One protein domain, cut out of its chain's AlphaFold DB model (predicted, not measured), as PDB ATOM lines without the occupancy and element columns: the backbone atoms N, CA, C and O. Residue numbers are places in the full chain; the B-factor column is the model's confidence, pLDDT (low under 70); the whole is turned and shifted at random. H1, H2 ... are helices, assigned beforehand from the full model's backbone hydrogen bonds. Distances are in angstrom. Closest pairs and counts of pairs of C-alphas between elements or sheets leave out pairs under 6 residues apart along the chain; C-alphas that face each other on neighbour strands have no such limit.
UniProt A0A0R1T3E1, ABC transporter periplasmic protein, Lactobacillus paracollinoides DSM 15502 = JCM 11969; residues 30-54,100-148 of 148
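Overview. This is residues 30 to 54 and 100 to 148 of the 148 residues of the protein "ABC transporter periplasmic protein" of Lactobacillus paracollinoides DSM 15502 = JCM 11969 (UniProt A0A0R1T3E1). H3 and H2 pack side by side, running opposite ways, with little H1 at the last residues of H3; a long link leads away and H4 runs back towards the pair, while residues 128 to 134, of which 130 to 134 belong to H4, stick out. The printed part has 74 residues, with four named helices, H1 to H4 in order, which hold 43 of them, and no named strand; its class is all helix, and it is compact, with a radius of gyration of the C-alphas of 12.4 A and spans of 37 by 28 by 17 A.

Arrangement. H3, residues 101 to 115, touches H2, residues 42 to 51, at a shallow tilt of 26 degrees, opposite ways; the closest C-alphas, Ala 47 and Ala 104, are 4.0 A apart. With residues 111 to 115 alone H3 touches H1, residues 37 to 40, closest at the C-alphas of Ala 38 and Val 115, 6.1 A. H4, residues 130 to 143, and H2 only just touch, only at their ends, with 3 pairs of C-alphas within 8 A, the closest Ile 51 and Gln 142, 6.1 A. H4 is apart from H1 and H3. In H2, H3 and H4 every O i to N i+4 pair is within hydrogen-bond range; H1 is too short for one.

Along the chain. H3 is 20.9 A long, H4 20.0 A, H2 14.3 A and H1 5.0 A. C-alpha 37 is at (21.783, -67.197, -184.414), C-alpha 143 at (12.844, -56.285, -174.152).

Size, cuts and confidence. The farthest C-alphas, Glu 114 and Asp 130, are 37.3 A apart. Residues 55 to 99 are not printed; C-alphas 54 and 100 are 10.6 A apart. The link H3 to H4 is long. No printed residue is under 70 in pLDDT.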
ATOM      1  N   GLN A  30      13.873 -53.170-187.711       95.88
ATOM      2  CA  GLN A  30      14.587 -54.052-188.623       95.88
ATOM      3  C   GLN A  30      15.478 -55.021-187.835       95.88
ATOM      4  O   GLN A  30      16.320 -54.617-187.038       95.88
ATOM      5  N   ILE A  31      15.312 -56.324-188.074       96.31
ATOM      6  CA  ILE A  31      16.091 -57.369-187.399       96.31
ATOM      7  C   ILE A  31      17.180 -57.894-188.335       96.31
ATOM      8  O   ILE A  31      16.878 -58.497-189.368       96.31
ATOM      9  N   ASN A  32      18.449 -57.729-187.950       96.19
ATOM     10  CA  ASN A  32      19.578 -58.296-188.688       96.19
ATOM     11  C   ASN A  32      19.712 -59.806-188.427       96.19
ATOM     12  O   ASN A  32      20.171 -60.247-187.375       96.19
ATOM     13  N   GLN A  33      19.350 -60.603-189.429       96.44
ATOM     14  CA  GLN A  33      19.361 -62.066-189.364       96.44
ATOM     15  C   GLN A  33      20.626 -62.684-189.977       96.44
ATOM     16  O   GLN A  33      20.685 -63.895-190.148       96.44
ATOM     17  N   ARG A  34      21.650 -61.912-190.362       94.88
ATOM     18  CA  ARG A  34      22.775 -62.462-191.140       94.88
ATOM     19  C   ARG A  34      23.748 -63.287-190.294       94.88
ATOM     20  O   ARG A  34      24.129 -64.388-190.698       94.88
ATOM     21  N   HIS A  35      24.113 -62.793-189.111       89.88
ATOM     22  CA  HIS A  35      25.196 -63.375-188.300       89.88
ATOM     23  C   HIS A  35      24.784 -63.795-186.883       89.88
ATOM     24  O   HIS A  35      25.458 -64.633-186.294       89.88
ATOM     25  N   ASN A  36      23.665 -63.297-186.354       95.19
ATOM     26  CA  ASN A  36      23.209 -63.648-185.010       95.19
ATOM     27  C   ASN A  36      22.231 -64.839-185.057       95.19
ATOM     28  O   ASN A  36      21.181 -64.759-185.699       95.19
ATOM     29  N   LYS A  37      22.583 -65.958-184.405       96.44
ATOM     30  CA  LYS A  37      21.783 -67.197-184.414       96.44
ATOM     31  C   LYS A  37      20.430 -67.008-183.732       96.44
ATOM     32  O   LYS A  37      19.423 -67.451-184.284       96.44
ATOM     33  N   ALA A  38      20.389 -66.305-182.602       97.31
ATOM     34  CA  ALA A  38      19.139 -65.964-181.932       97.31
ATOM     35  C   ALA A  38      18.227 -65.133-182.851       97.31
ATOM     36  O   ALA A  38      17.078 -65.501-183.062       97.31
ATOM     37  N   LEU A  39      18.734 -64.090-183.514       97.44
ATOM     38  CA  LEU A  39      17.921 -63.275-184.431       97.44
ATOM     39  C   LEU A  39      17.484 -64.033-185.702       97.44
ATOM     40  O   LEU A  39      16.424 -63.734-186.261       97.44
ATOM     41  N   LYS A  40      18.235 -65.054-186.140       97.75
ATOM     42  CA  LYS A  40      17.800 -66.000-187.192       97.75
ATOM     43  C   LYS A  40      16.637 -66.887-186.757       97.75
ATOM     44  O   LYS A  40      15.861 -67.321-187.611       97.75
ATOM     45  N   ASN A  41      16.481 -67.144-185.462       98.38
ATOM     46  CA  ASN A  41      15.410 -67.982-184.949       98.38
ATOM     47  C   ASN A  41      14.058 -67.245-185.002       98.38
ATOM     48  O   ASN A  41      13.903 -66.125-184.509       98.38
ATOM     49  N   LEU A  42      13.054 -67.881-185.613       97.75
ATOM     50  CA  LEU A  42      11.726 -67.288-185.786       97.75
ATOM     51  C   LEU A  42      11.038 -67.004-184.444       97.75
ATOM     52  O   LEU A  42      10.422 -65.949-184.301       97.75
ATOM     53  N   LYS A  43      11.156 -67.904-183.462       98.44
ATOM     54  CA  LYS A  43      10.520 -67.743-182.148       98.44
ATOM     55  C   LYS A  43      11.110 -66.563-181.390       98.44
ATOM     56  O   LYS A  43      10.359 -65.798-180.795       98.44
ATOM     57  N   VAL A  44      12.424 -66.359-181.484       98.25
ATOM     58  CA  VAL A  44      13.095 -65.179-180.917       98.25
ATOM     59  C   VAL A  44      12.544 -63.898-181.547       98.25
ATOM     60  O   VAL A  44      12.124 -62.993-180.828       98.25
ATOM     61  N   ARG A  45      12.435 -63.826-182.883       97.69
ATOM     62  CA  ARG A  45      11.850 -62.647-183.555       97.69
ATOM     63  C   ARG A  45      10.386 -62.412-183.182       97.69
ATOM     64  O   ARG A  45       9.977 -61.274-182.964       97.69
ATOM     65  N   GLN A  46       9.594 -63.478-183.087       97.81
ATOM     66  CA  GLN A  46       8.199 -63.391-182.649       97.81
ATOM     67  C   GLN A  46       8.094 -62.920-181.194       97.81
ATOM     68  O   GLN A  46       7.236 -62.092-180.894       97.81
ATOM     69  N   ALA A  47       8.970 -63.394-180.306       98.19
ATOM     70  CA  ALA A  47       9.023 -62.954-178.916       98.19
ATOM     71  C   ALA A  47       9.338 -61.458-178.805       98.19
ATOM     72  O   ALA A  47       8.615 -60.745-178.109       98.19
ATOM     73  N   LEU A  48      10.336 -60.970-179.550       97.62
ATOM     74  CA  LEU A  48      10.669 -59.544-179.617       97.62
ATOM     75  C   LEU A  48       9.481 -58.706-180.120       97.62
ATOM     76  O   LEU A  48       9.174 -57.670-179.544       97.62
ATOM     77  N   SER A  49       8.742 -59.163-181.134       97.56
ATOM     78  CA  SER A  49       7.548 -58.436-181.600       97.56
ATOM     79  C   SER A  49       6.402 -58.438-180.577       97.56
ATOM     80  O   SER A  49       5.718 -57.425-180.399       97.56
ATOM     81  N   GLN A  50       6.173 -59.571-179.902       98.56
ATOM     82  CA  GLN A  50       5.034 -59.756-178.997       98.56
ATOM     83  C   GLN A  50       5.240 -59.165-177.602       98.56
ATOM     84  O   GLN A  50       4.245 -58.947-176.910       98.56
ATOM     85  N   ILE A  51       6.479 -58.919-177.168       98.50
ATOM     86  CA  ILE A  51       6.745 -58.287-175.868       98.50
ATOM     87  C   ILE A  51       6.525 -56.769-175.902       98.50
ATOM     88  O   ILE A  51       6.322 -56.161-174.859       98.50
ATOM     89  N   ILE A  52       6.492 -56.156-177.088       98.25
ATOM     90  CA  ILE A  52       6.270 -54.716-177.236       98.25
ATOM     91  C   ILE A  52       4.773 -54.413-177.145       98.25
ATOM     92  O   ILE A  52       3.998 -54.772-178.042       98.25
ATOM     93  N   ASN A  53       4.358 -53.688-176.103       97.94
ATOM     94  CA  ASN A  53       3.014 -53.119-176.046       97.94
ATOM     95  C   ASN A  53       2.917 -51.886-176.964       97.94
ATOM     96  O   ASN A  53       3.197 -50.757-176.560       97.94
ATOM     97  N   LYS A  54       2.523 -52.112-178.222       96.38
ATOM     98  CA  LYS A  54       2.438 -51.072-179.266       96.38
ATOM     99  C   LYS A  54       1.336 -50.040-178.998       96.38
ATOM    100  O   LYS A  54       1.459 -48.897-179.417       96.38
ATOM    101  N   ASN A 100       1.524 -59.842-176.560       98.38
ATOM    102  CA  ASN A 100       1.254 -60.978-175.684       98.38
ATOM    103  C   ASN A 100       2.514 -61.336-174.894       98.38
ATOM    104  O   ASN A 100       3.269 -62.232-175.269       98.38
ATOM    105  N   ALA A 101       2.727 -60.655-173.767       98.38
ATOM    106  CA  ALA A 101       3.914 -60.855-172.939       98.38
ATOM    107  C   ALA A 101       4.080 -62.307-172.458       98.38
ATOM    108  O   ALA A 101       5.196 -62.824-172.427       98.38
ATOM    109  N   LYS A 102       2.986 -63.002-172.117       98.44
ATOM    110  CA  LYS A 102       3.048 -64.403-171.667       98.44
ATOM    111  C   LYS A 102       3.588 -65.309-172.773       98.44
ATOM    112  O   LYS A 102       4.492 -66.107-172.526       98.44
ATOM    113  N   ASN A 103       3.053 -65.175-173.984       98.44
ATOM    114  CA  ASN A 103       3.497 -65.970-175.121       98.44
ATOM    115  C   ASN A 103       4.891 -65.552-175.609       98.44
ATOM    116  O   ASN A 103       5.694 -66.422-175.928       98.44
ATOM    117  N   ALA A 104       5.226 -64.260-175.568       98.62
ATOM    118  CA  ALA A 104       6.567 -63.770-175.874       98.62
ATOM    119  C   ALA A 104       7.632 -64.438-174.991       98.62
ATOM    120  O   ALA A 104       8.593 -65.004-175.502       98.62
ATOM    121  N   LYS A 105       7.416 -64.486-173.668       98.62
ATOM    122  CA  LYS A 105       8.332 -65.155-172.725       98.62
ATOM    123  C   LYS A 105       8.419 -66.671-172.927       98.62
ATOM    124  O   LYS A 105       9.422 -67.277-172.549       98.62
ATOM    125  N   LYS A 106       7.367 -67.302-173.458       98.56
ATOM    126  CA  LYS A 106       7.377 -68.726-173.830       98.56
ATOM    127  C   LYS A 106       8.233 -68.940-175.082       98.56
ATOM    128  O   LYS A 106       9.182 -69.714-175.036       98.56
ATOM    129  N   LEU A 107       7.935 -68.202-176.152       98.56
ATOM    130  CA  LEU A 107       8.662 -68.258-177.422       98.56
ATOM    131  C   LEU A 107      10.146 -67.932-177.254       98.56
ATOM    132  O   LEU A 107      10.980 -68.590-177.864       98.56
ATOM    133  N   TRP A 108      10.476 -66.964-176.399       98.56
ATOM    134  CA  TRP A 108      11.859 -66.618-176.089       98.56
ATOM    135  C   TRP A 108      12.619 -67.794-175.483       98.56
ATOM    136  O   TRP A 108      13.648 -68.188-176.018       98.56
ATOM    137  N   ARG A 109      12.080 -68.422-174.428       98.31
ATOM    138  CA  ARG A 109      12.708 -69.591-173.790       98.31
ATOM    139  C   ARG A 109      12.906 -70.748-174.764       98.31
ATOM    140  O   ARG A 109      13.954 -71.385-174.757       98.31
ATOM    141  N   GLU A 110      11.909 -71.016-175.604       98.44
ATOM    142  CA  GLU A 110      12.012 -72.049-176.636       98.44
ATOM    143  C   GLU A 110      13.077 -71.703-177.685       98.44
ATOM    144  O   GLU A 110      13.940 -72.529-177.968       98.44
ATOM    145  N   GLY A 111      13.055 -70.482-178.220       98.38
ATOM    146  CA  GLY A 111      13.984 -70.034-179.255       98.38
ATOM    147  C   GLY A 111      15.432 -69.951-178.770       98.38
ATOM    148  O   GLY A 111      16.331 -70.414-179.465       98.38
ATOM    149  N   MET A 112      15.660 -69.437-177.559       98.12
ATOM    150  CA  MET A 112      16.986 -69.381-176.931       98.12
ATOM    151  C   MET A 112      17.544 -70.788-176.670       98.12
ATOM    152  O   MET A 112      18.705 -71.063-176.979       98.12
ATOM    153  N   LYS A 113      16.695 -71.724-176.218       98.06
ATOM    154  CA  LYS A 113      17.067 -73.139-176.072       98.06
ATOM    155  C   LYS A 113      17.434 -73.781-177.412       98.06
ATOM    156  O   LYS A 113      18.417 -74.513-177.469       98.06
ATOM    157  N   GLU A 114      16.675 -73.514-178.474       98.12
ATOM    158  CA  GLU A 114      16.943 -74.038-179.824       98.12
ATOM    159  C   GLU A 114      18.292 -73.573-180.380       98.12
ATOM    160  O   GLU A 114      18.967 -74.341-181.063       98.12
ATOM    161  N   VAL A 115      18.703 -72.337-180.084       97.44
ATOM    162  CA  VAL A 115      20.001 -71.807-180.536       97.44
ATOM    163  C   VAL A 115      21.151 -72.104-179.568       97.44
ATOM    164  O   VAL A 115      22.305 -71.840-179.905       97.44
ATOM    165  N   GLY A 116      20.856 -72.686-178.399       97.25
ATOM    166  CA  GLY A 116      21.843 -73.052-177.382       97.25
ATOM    167  C   GLY A 116      22.421 -71.863-176.609       97.25
ATOM    168  O   GLY A 116      23.498 -71.985-176.028       97.25
ATOM    169  N   GLU A 117      21.734 -70.720-176.596       95.19
ATOM    170  CA  GLU A 117      22.178 -69.505-175.906       95.19
ATOM    171  C   GLU A 117      21.387 -69.306-174.604       95.19
ATOM    172  O   GLU A 117      20.188 -69.569-174.539       95.19
ATOM    173  N   LYS A 118      22.067 -68.840-173.549       92.19
ATOM    174  CA  LYS A 118      21.464 -68.543-172.231       92.19
ATOM    175  C   LYS A 118      21.328 -67.053-171.937       92.19
ATOM    176  O   LYS A 118      20.804 -66.691-170.902       92.19
ATOM    177  N   LYS A 119      21.946 -66.208-172.758       91.88
ATOM    178  CA  LYS A 119      21.935 -64.751-172.644       91.88
ATOM    179  C   LYS A 119      22.094 -64.191-174.041       91.88
ATOM    180  O   LYS A 119      22.870 -64.738-174.824       91.88
ATOM    181  N   LEU A 120      21.395 -63.100-174.325       93.62
ATOM    182  CA  LEU A 120      21.513 -62.387-175.586       93.62
ATOM    183  C   LEU A 120      21.734 -60.905-175.304       93.62
ATOM    184  O   LEU A 120      20.902 -60.255-174.680       93.62
ATOM    185  N   THR A 121      22.842 -60.370-175.803       95.38
ATOM    186  CA  THR A 121      23.113 -58.931-175.795       95.38
ATOM    187  C   THR A 121      22.982 -58.414-177.218       95.38
ATOM    188  O   THR A 121      23.604 -58.948-178.136       95.38
ATOM    189  N   LEU A 122      22.153 -57.389-177.400       94.44
ATOM    190  CA  LEU A 122      21.889 -56.764-178.691       94.44
ATOM    191  C   LEU A 122      22.156 -55.266-178.606       94.44
ATOM    192  O   LEU A 122      21.966 -54.650-177.561       94.44
ATOM    193  N   THR A 123      22.526 -54.687-179.742       96.44
ATOM    194  CA  THR A 123      22.590 -53.239-179.931       96.44
ATOM    195  C   THR A 123      21.363 -52.804-180.721       96.44
ATOM    196  O   THR A 123      21.088 -53.359-181.787       96.44
ATOM    197  N   LEU A 124      20.626 -51.828-180.192       96.62
ATOM    198  CA  LEU A 124      19.513 -51.180-180.876       96.62
ATOM    199  C   LEU A 124      20.017 -49.858-181.457       96.62
ATOM    200  O   LEU A 124      20.466 -48.995-180.711       96.62
ATOM    201  N   LEU A 125      19.987 -49.740-182.784       97.25
ATOM    202  CA  LEU A 125      20.339 -48.512-183.496       97.25
ATOM    203  C   LEU A 125      19.070 -47.683-183.715       97.25
ATOM    204  O   LEU A 125      18.039 -48.239-184.098       97.25
ATOM    205  N   SER A 126      19.158 -46.379-183.468       96.94
ATOM    206  CA  SER A 126      18.082 -45.407-183.667       96.94
ATOM    207  C   SER A 126      18.676 -44.032-183.992       96.94
ATOM    208  O   SER A 126      19.895 -43.864-183.931       96.94
ATOM    209  N   ASP A 127      17.816 -43.084-184.348       94.62
ATOM    210  CA  ASP A 127      18.193 -41.699-184.626       94.62
ATOM    211  C   ASP A 127      18.514 -40.933-183.327       94.62
ATOM    212  O   ASP A 127      18.147 -41.354-182.228       94.62
ATOM    213  N   ASP A 128      19.160 -39.776-183.451       93.56
ATOM    214  CA  ASP A 128      19.599 -38.904-182.352       93.56
ATOM    215  C   ASP A 128      18.570 -37.818-181.978       93.56
ATOM    216  O   ASP A 128      18.921 -36.742-181.499       93.56
ATOM    217  N   THR A 129      17.281 -38.098-182.185       91.12
ATOM    218  CA  THR A 129      16.187 -37.185-181.816       91.12
ATOM    219  C   THR A 129      15.573 -37.561-180.467       91.12
ATOM    220  O   THR A 129      15.491 -38.741-180.133       91.12
ATOM    221  N   ASP A 130      15.033 -36.585-179.729       88.38
ATOM    222  CA  ASP A 130      14.375 -36.818-178.427       88.38
ATOM    223  C   ASP A 130      13.287 -37.910-178.490       88.38
ATOM    224  O   ASP A 130      13.118 -38.730-177.580       88.38
ATOM    225  N   GLN A 131      12.524 -37.933-179.590       89.12
ATOM    226  CA  GLN A 131      11.467 -38.917-179.806       89.12
ATOM    227  C   GLN A 131      12.038 -40.319-180.057       89.12
ATOM    228  O   GLN A 131      11.521 -41.298-179.505       89.12
ATOM    229  N   ALA A 132      13.107 -40.420-180.850       93.19
ATOM    230  CA  ALA A 132      13.802 -41.675-181.110       93.19
ATOM    231  C   ALA A 132      14.471 -42.223-179.839       93.19
ATOM    232  O   ALA A 132      14.350 -43.417-179.553       93.19
ATOM    233  N   GLU A 133      15.078 -41.359-179.023       93.88
ATOM    234  CA  GLU A 133      15.660 -41.735-177.733       93.88
ATOM    235  C   GLU A 133      14.592 -42.304-176.789       93.88
ATOM    236  O   GLU A 133      14.724 -43.429-176.297       93.88
ATOM    237  N   THR A 134      13.486 -41.578-176.605       93.88
ATOM    238  CA  THR A 134      12.375 -42.011-175.740       93.88
ATOM    239  C   THR A 134      11.790 -43.349-176.212       93.88
ATOM    240  O   THR A 134      11.507 -44.247-175.411       93.88
ATOM    241  N   THR A 135      11.634 -43.520-177.526       95.50
ATOM    242  CA  THR A 135      11.136 -44.765-178.130       95.50
ATOM    243  C   THR A 135      12.110 -45.919-177.912       95.50
ATOM    244  O   THR A 135      11.701 -47.016-177.528       95.50
ATOM    245  N   THR A 136      13.406 -45.672-178.087       97.00
ATOM    246  CA  THR A 136      14.478 -46.655-177.886       97.00
ATOM    247  C   THR A 136      14.553 -47.119-176.435       97.00
ATOM    248  O   THR A 136      14.613 -48.326-176.186       97.00
ATOM    249  N   GLN A 137      14.465 -46.198-175.471       96.75
ATOM    250  CA  GLN A 137      14.410 -46.517-174.039       96.75
ATOM    251  C   GLN A 137      13.169 -47.351-173.693       96.75
ATOM    252  O   GLN A 137      13.264 -48.342-172.966       96.75
ATOM    253  N   TYR A 138      12.007 -47.016-174.262       98.00
ATOM    254  CA  TYR A 138      10.804 -47.826-174.084       98.00
ATOM    255  C   TYR A 138      10.986 -49.245-174.630       98.00
ATOM    256  O   TYR A 138      10.666 -50.216-173.945       98.00
ATOM    257  N   LEU A 139      11.511 -49.393-175.850       98.25
ATOM    258  CA  LEU A 139      11.777 -50.707-176.438       98.25
ATOM    259  C   LEU A 139      12.759 -51.512-175.582       98.25
ATOM    260  O   LEU A 139      12.512 -52.694-175.341       98.25
ATOM    261  N   GLN A 140      13.817 -50.877-175.072       97.94
ATOM    262  CA  GLN A 140      14.760 -51.497-174.143       97.94
ATOM    263  C   GLN A 140      14.048 -52.037-172.891       97.94
ATOM    264  O   GLN A 140      14.220 -53.215-172.575       97.94
ATOM    265  N   ASP A 141      13.197 -51.237-172.237       98.19
ATOM    266  CA  ASP A 141      12.386 -51.669-171.085       98.19
ATOM    267  C   ASP A 141      11.468 -52.852-171.440       98.19
ATOM    268  O   ASP A 141      11.358 -53.820-170.683       98.19
ATOM    269  N   GLN A 142      10.819 -52.828-172.609       98.25
ATOM    270  CA  GLN A 142       9.986 -53.954-173.038       98.25
ATOM    271  C   GLN A 142      10.820 -55.225-173.248       98.25
ATOM    272  O   GLN A 142      10.410 -56.302-172.809       98.25
ATOM    273  N   PHE A 143      11.985 -55.128-173.890       98.12
ATOM    274  CA  PHE A 143      12.844 -56.285-174.152       98.12
ATOM    275  C   PHE A 143      13.450 -56.870-172.877       98.12
ATOM    276  O   PHE A 143      13.493 -58.091-172.747       98.12
ATOM    277  N   GLN A 144      13.817 -56.038-171.901       97.31
ATOM    278  CA  GLN A 144      14.343 -56.486-170.604       97.31
ATOM    279  C   GLN A 144      13.318 -57.255-169.750       97.31
ATOM    280  O   GLN A 144      13.679 -57.873-168.752       97.31
ATOM    281  N   LYS A 145      12.036 -57.285-170.140       97.81
ATOM    282  CA  LYS A 145      11.011 -58.128-169.493       97.81
ATOM    283  C   LYS A 145      11.048 -59.585-169.956       97.81
ATOM    284  O   LYS A 145      10.321 -60.415-169.386       97.81
ATOM    285  N   LEU A 146      11.808 -59.896-171.006       97.62
ATOM    286  CA  LEU A 146      12.092 -61.268-171.422       97.62
ATOM    287  C   LEU A 146      13.035 -61.924-170.402       97.62
ATOM    288  O   LEU A 146      13.867 -61.236-169.822       97.62
ATOM    289  N   PRO A 147      12.871 -63.226-170.120       94.06
ATOM    290  CA  PRO A 147      13.730 -63.907-169.161       94.06
ATOM    291  C   PRO A 147      15.143 -64.089-169.725       94.06
ATOM    292  O   PRO A 147      15.296 -64.240-170.940       94.06
ATOM    293  N   ASP A 148      16.121 -64.138-168.822       81.56
ATOM    294  CA  ASP A 148      17.474 -64.618-169.120       81.56
ATOM    295  C   ASP A 148      17.438 -66.074-169.622       81.56
ATOM    296  O   ASP A 148      16.796 -66.931-168.959       81.56
TER     297      ASP A 148